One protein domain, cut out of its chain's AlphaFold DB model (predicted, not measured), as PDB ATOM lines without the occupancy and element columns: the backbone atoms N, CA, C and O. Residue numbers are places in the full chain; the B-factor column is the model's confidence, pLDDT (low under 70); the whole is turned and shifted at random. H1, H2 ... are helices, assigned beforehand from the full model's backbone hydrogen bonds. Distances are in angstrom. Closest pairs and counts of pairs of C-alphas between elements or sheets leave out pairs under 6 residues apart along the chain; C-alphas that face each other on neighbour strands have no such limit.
ATOM      1  N   PHE A  25     148.549 179.054 178.552       78.62
ATOM      2  CA  PHE A  25     149.279 177.951 179.164       78.62
ATOM      3  C   PHE A  25     148.319 176.880 179.675       78.62
ATOM      4  O   PHE A  25     147.338 177.196 180.352       78.62
ATOM      5  N   LEU A  26     148.633 175.616 179.394       72.44
ATOM      6  CA  LEU A  26     147.847 174.455 179.817       72.44
ATOM      7  C   LEU A  26     147.692 174.402 181.346       72.44
ATOM      8  O   LEU A  26     146.629 174.081 181.868       72.44
ATOM      9  N   GLU A  27     148.764 174.738 182.056       70.75
ATOM     10  CA  GLU A  27     148.893 174.566 183.497       70.75
ATOM     11  C   GLU A  27     148.498 175.793 184.332       70.75
ATOM     12  O   GLU A  27     148.211 175.660 185.518       70.75
ATOM     13  N   LEU A  28     148.456 176.995 183.749       65.94
ATOM     14  CA  LEU A  28     148.346 178.227 184.536       65.94
ATOM     15  C   LEU A  28     146.992 178.345 185.256       65.94
ATOM     16  O   LEU A  28     146.956 178.659 186.442       65.94
ATOM     17  N   LYS A  29     145.887 178.011 184.578       60.66
ATOM     18  CA  LYS A  29     144.548 177.982 185.198       60.66
ATOM     19  C   LYS A  29     144.383 176.853 186.217       60.66
ATOM     20  O   LYS A  29     143.721 177.046 187.228       60.66
ATOM     21  N   LEU A  30     145.035 175.708 185.997       59.66
ATOM     22  CA  LEU A  30     145.066 174.617 186.979       59.66
ATOM     23  C   LEU A  30     145.757 175.056 188.273       59.66
ATOM     24  O   LEU A  30     145.278 174.740 189.357       59.66
ATOM     25  N   TYR A  31     146.877 175.777 188.165       51.69
ATOM     26  CA  TYR A  31     147.637 176.227 189.329       51.69
ATOM     27  C   TYR A  31     146.967 177.373 190.090       51.69
ATOM     28  O   TYR A  31     147.070 177.403 191.314       51.69
ATOM     29  N   ILE A  32     146.320 178.307 189.387       57.72
ATOM     30  CA  ILE A  32     145.702 179.490 190.007       57.72
ATOM     31  C   ILE A  32     144.305 179.166 190.545       57.72
ATOM     32  O   ILE A  32     144.016 179.467 191.700       57.72
ATOM     33  N   ASP A  33     143.460 178.526 189.733       63.81
ATOM     34  CA  ASP A  33     142.030 178.368 190.028       63.81
ATOM     35  C   ASP A  33     141.670 176.950 190.504       63.81
ATOM     36  O   ASP A  33     140.541 176.704 190.927       63.81
ATOM     37  N   GLY A  34     142.599 175.988 190.407       62.09
ATOM     38  CA  GLY A  34     142.364 174.587 190.777       62.09
ATOM     39  C   GLY A  34     141.382 173.842 189.864       62.09
ATOM     40  O   GLY A  34     141.032 172.697 190.148       62.09
ATOM     41  N   GLN A  35     140.924 174.468 188.777       61.50
ATOM     42  CA  GLN A  35     139.937 173.904 187.858       61.50
ATOM     43  C   GLN A  35     140.593 173.349 186.600       61.50
ATOM     44  O   GLN A  35     141.496 173.959 186.023       61.50
ATOM     45  N   VAL A  36     140.095 172.196 186.142       67.69
ATOM     46  CA  VAL A  36     140.499 171.619 184.858       67.69
ATOM     47  C   VAL A  36     140.023 172.549 183.739       67.69
ATOM     48  O   VAL A  36     138.815 172.759 183.623       67.69
ATOM     49  N   PRO A  37     140.924 173.130 182.926       67.00
ATOM     50  CA  PRO A  37     140.527 174.092 181.919       67.00
ATOM     51  C   PRO A  37     139.769 173.362 180.815       67.00
ATOM     52  O   PRO A  37     140.243 172.352 180.288       67.00
ATOM     53  N   ASP A  38     138.597 173.878 180.457       70.00
ATOM     54  CA  ASP A  38     137.846 173.349 179.331       70.00
ATOM     55  C   ASP A  38     138.421 173.887 178.012       70.00
ATOM     56  O   ASP A  38     138.410 175.091 177.743       70.00
ATOM     57  N   PHE A  39     138.941 172.976 177.188       69.25
ATOM     58  CA  PHE A  39     139.510 173.278 175.874       69.25
ATOM     59  C   PHE A  39     138.524 173.035 174.718       69.25
ATOM     60  O   PHE A  39     138.925 173.115 173.550       69.25
ATOM     61  N   SER A  40     137.262 172.702 175.018       71.19
ATOM     62  CA  SER A  40     136.213 172.407 174.032       71.19
ATOM     63  C   SER A  40     135.786 173.636 173.220       71.19
ATOM     64  O   SER A  40     135.461 173.517 172.043       71.19
ATOM     65  N   SER A  41     135.867 174.825 173.820       70.00
ATOM     66  CA  SER A  41     135.445 176.100 173.224       70.00
ATOM     67  C   SER A  41     136.433 176.686 172.207       70.00
ATOM     68  O   SER A  41     136.114 177.656 171.519       70.00
ATOM     69  N   PHE A  42     137.636 176.116 172.087       69.06
ATOM     70  CA  PHE A  42     138.669 176.633 171.193       69.06
ATOM     71  C   PHE A  42     138.480 176.129 169.759       69.06
ATOM     72  O   PHE A  42     138.379 174.926 169.504       69.06
ATOM     73  N   THR A  43     138.528 177.051 168.798       66.31
ATOM     74  CA  THR A  43     138.477 176.742 167.367       66.31
ATOM     75  C   THR A  43     139.744 176.016 166.908       66.31
ATOM     76  O   THR A  43     140.864 176.359 167.290       66.31
ATOM     77  N   SER A  44     139.578 174.970 166.092       69.75
ATOM     78  CA  SER A  44     140.706 174.198 165.554       69.75
ATOM     79  C   SER A  44     141.292 174.860 164.297       69.75
ATOM     80  O   SER A  44     140.520 175.305 163.446       69.75
ATOM     81  N   PRO A  45     142.632 174.891 164.127       73.00
ATOM     82  CA  PRO A  45     143.659 174.279 164.980       73.00
ATOM     83  C   PRO A  45     143.968 175.092 166.251       73.00
ATOM     84  O   PRO A  45     144.169 176.302 166.198       73.00
ATOM     85  N   ARG A  46     144.068 174.391 167.387       78.69
ATOM     86  CA  ARG A  46     144.323 174.984 168.709       78.69
ATOM     87  C   ARG A  46     145.823 175.161 168.940       78.69
ATOM     88  O   ARG A  46     146.591 174.228 168.705       78.69
ATOM     89  N   LEU A  47     146.232 176.335 169.419       83.25
ATOM     90  CA  LEU A  47     147.611 176.628 169.812       83.25
ATOM     91  C   LEU A  47     147.664 176.834 171.328       83.25
ATOM     92  O   LEU A  47     147.000 177.723 171.853       83.25
ATOM     93  N   LEU A  48     148.441 176.000 172.016       81.44
ATOM     94  CA  LEU A  48     148.596 176.007 173.471       81.44
ATOM     95  C   LEU A  48     150.083 176.027 173.829       81.44
ATOM     96  O   LEU A  48     150.907 175.492 173.083       81.44
ATOM     97  N   ALA A  49     150.413 176.617 174.977       82.25
ATOM     98  CA  ALA A  49     151.760 176.598 175.539       82.25
ATOM     99  C   ALA A  49     151.806 175.740 176.808       82.25
ATOM    100  O   ALA A  49     150.806 175.587 177.507       82.25
ATOM    101  N   THR A  50     152.967 175.167 177.117       78.06
ATOM    102  CA  THR A  50     153.185 174.476 178.390       78.06
ATOM    103  C   THR A  50     154.660 174.458 178.764       78.06
ATOM    104  O   THR A  50     155.532 174.374 177.898       78.06
ATOM    105  N   HIS A  51     154.928 174.517 180.064       77.19
ATOM    106  CA  HIS A  51     156.239 174.300 180.666       77.19
ATOM    107  C   HIS A  51     156.457 172.847 181.114       77.19
ATOM    108  O   HIS A  51     157.528 172.510 181.621       77.19
ATOM    109  N   MET A  52     155.462 171.975 180.927       73.31
ATOM    110  CA  MET A  52     155.548 170.574 181.324       73.31
ATOM    111  C   MET A  52     156.588 169.822 180.492       73.31
ATOM    112  O   MET A  52     156.680 169.968 179.272       73.31
ATOM    113  N   SER A  53     157.364 168.971 181.167       75.94
ATOM    114  CA  SER A  53     158.274 168.058 180.478       75.94
ATOM    115  C   SER A  53     157.477 167.084 179.610       75.94
ATOM    116  O   SER A  53     156.362 166.701 179.971       75.94
ATOM    117  N   PHE A  54     158.060 166.641 178.494       72.69
ATOM    118  CA  PHE A  54     157.384 165.724 177.572       72.69
ATOM    119  C   PHE A  54     156.835 164.472 178.280       72.69
ATOM    120  O   PHE A  54     155.687 164.102 178.062       72.69
ATOM    121  N   GLY A  55     157.601 163.881 179.206       76.88
ATOM    122  CA  GLY A  55     157.174 162.695 179.960       76.88
ATOM    123  C   GLY A  55     156.038 162.940 180.960       76.88
ATOM    124  O   GLY A  55     155.420 161.985 181.419       76.88
ATOM    125  N   SER A  56     155.747 164.198 181.296       75.00
ATOM    126  CA  SER A  56     154.652 164.582 182.197       75.00
ATOM    127  C   SER A  56     153.367 164.952 181.455       75.00
ATOM    128  O   SER A  56     152.350 165.205 182.097       75.00
ATOM    129  N   LEU A  57     153.396 165.008 180.119       75.06
ATOM    130  CA  LEU A  57     152.204 165.288 179.326       75.06
ATOM    131  C   LEU A  57     151.242 164.089 179.340       75.06
ATOM    132  O   LEU A  57     151.686 162.945 179.431       75.06
ATOM    133  N   PRO A  58     149.923 164.306 179.203       80.38
ATOM    134  CA  PRO A  58     148.961 163.225 179.022       80.38
ATOM    135  C   PRO A  58     149.314 162.315 177.838       80.38
ATOM    136  O   PRO A  58     149.708 162.798 176.775       80.38
ATOM    137  N   LYS A  59     149.095 161.002 177.981       77.38
ATOM    138  CA  LYS A  59     149.325 160.022 176.899       77.38
ATOM    139  C   LYS A  59     148.538 160.346 175.626       77.38
ATOM    140  O   LYS A  59     149.052 160.177 174.530       77.38
ATOM    141  N   SER A  60     147.345 160.930 175.767       79.56
ATOM    142  CA  SER A  60     146.540 161.425 174.640       79.56
ATOM    143  C   SER A  60     147.260 162.467 173.776       79.56
ATOM    144  O   SER A  60     146.954 162.585 172.594       79.56
ATOM    145  N   ILE A  61     148.215 163.211 174.343       79.06
ATOM    146  CA  ILE A  61     149.045 164.181 173.622       79.06
ATOM    147  C   ILE A  61     150.315 163.519 173.078       79.06
ATOM    148  O   ILE A  61     150.734 163.845 171.972       79.06
ATOM    149  N   GLN A  62     150.914 162.595 173.834       77.38
ATOM    150  CA  GLN A  62     152.143 161.904 173.430       77.38
ATOM    151  C   GLN A  62     151.920 160.957 172.241       77.38
ATOM    152  O   GLN A  62     152.744 160.912 171.332       77.38
ATOM    153  N   ASP A  63     150.793 160.242 172.235       81.31
ATOM    154  CA  ASP A  63     150.513 159.169 171.275       81.31
ATOM    155  C   ASP A  63     149.728 159.656 170.040       81.31
ATOM    156  O   ASP A  63     149.524 158.909 169.079       81.31
ATOM    157  N   SER A  64     149.271 160.915 170.038       83.50
ATOM    158  CA  SER A  64     148.457 161.464 168.951       83.50
ATOM    159  C   SER A  64     149.298 161.866 167.741       83.50
ATOM    160  O   SER A  64     150.252 162.634 167.843       83.50
ATOM    161  N   ARG A  65     148.885 161.405 166.554       75.12
ATOM    162  CA  ARG A  65     149.509 161.759 165.264       75.12
ATOM    163  C   ARG A  65     149.033 163.100 164.699       75.12
ATOM    164  O   ARG A  65     149.629 163.612 163.755       75.12
ATOM    165  N   GLU A  66     147.958 163.654 165.250       80.75
ATOM    166  CA  GLU A  66     147.348 164.903 164.780       80.75
ATOM    167  C   GLU A  66     147.947 166.140 165.466       80.75
ATOM    168  O   GLU A  66     147.890 167.249 164.928       80.75
ATOM    169  N   ILE A  67     148.565 165.956 166.638       79.12
ATOM    170  CA  ILE A  67     149.165 167.030 167.432       79.12
ATOM    171  C   ILE A  67     150.617 167.250 167.005       79.12
ATOM    172  O   ILE A  67     151.400 166.315 166.853       79.12
ATOM    173  N   LYS A  68     151.000 168.519 166.845       82.19
ATOM    174  CA  LYS A  68     152.378 168.919 166.544       82.19
ATOM    175  C   LYS A  68     152.977 169.625 167.749       82.19
ATOM    176  O   LYS A  68     152.533 170.712 168.110       82.19
ATOM    177  N   LEU A  69     153.997 169.015 168.343       84.88
ATOM    178  CA  LEU A  69     154.752 169.592 169.450       84.88
ATOM    179  C   LEU A  69     155.927 170.406 168.905       84.88
ATOM    180  O   LEU A  69     156.703 169.923 168.082       84.88
ATOM    181  N   VAL A  70     156.060 171.643 169.376       84.25
ATOM    182  CA  VAL A  70     157.191 172.520 169.058       84.25
ATOM    183  C   VAL A  70     157.925 172.812 170.359       84.25
ATOM    184  O   VAL A  70     157.373 173.462 171.243       84.25
ATOM    185  N   TYR A  71     159.156 172.317 170.484       79.75
ATOM    186  CA  TYR A  71     159.978 172.538 171.671       79.75
ATOM    187  C   TYR A  71     160.899 173.740 171.458       79.75
ATOM    188  O   TYR A  71     161.669 173.777 170.499       79.75
ATOM    189  N   LEU A  72     160.828 174.718 172.361       77.38
ATOM    190  CA  LEU A  72     161.740 175.856 172.379       77.38
ATOM    191  C   LEU A  72     162.771 175.652 173.495       77.38
ATOM    192  O   LEU A  72     162.530 176.000 174.650       77.38
ATOM    193  N   CYS A  73     163.931 175.092 173.147       66.62
ATOM    194  CA  CYS A  73     165.092 175.096 174.035       66.62
ATOM    195  C   CYS A  73     165.654 176.518 174.109       66.62
ATOM    196  O   CYS A  73     165.958 177.113 173.074       66.62
TER     197      CYS A  73
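AT A GLANCE: This is residues 25 to 73 of the 203 residues of the protein "Sulfotransferase" of Solanum lycopersicum (UniProt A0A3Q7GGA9). Little regular structure: a mostly looping chain with two short helices, H1 and H2, at opposite ends. The long link between them, residues 34 to 58, runs away from H1, folds back near Pro 45 and passes on to H2, after which residues 63 to 73 make a tail. The printed part has 49 residues with two named helices, H1 then H2, and no named strand; its class is all helix, though these helices hold only 10 residues. It is only just compact, close to loose, with a radius of gyration of the C-alphas of 11.6 A, and spans 29 by 25 by 20 A.

HOW THE PARTS SIT: H1, residues 28 to 33, and H2, residues 59 to 62, are apart. In H1 every O i to N i+4 pair is within hydrogen-bond range; H2 is too short for such a pair, but its one O i to N i+3 pair is within range.

IN THESE COORDINATES: H1 begins at C-alpha 28 (148.346, 178.227, 184.536) and measures 8.4 A. H2 measures 4.8 A and ends at C-alpha 62 (152.143, 161.904, 173.430).

THE WHOLE: The two farthest C-alphas, of Asp 33 and Arg 65, are 30.7 A apart. Residues 55 to 60, of which 59 and 60 belong to H2, stand free. The printed part has no cut. Its mean pLDDT is 73.4; residues 28 to 37, 39, 42 to 44 and 73 are under 70.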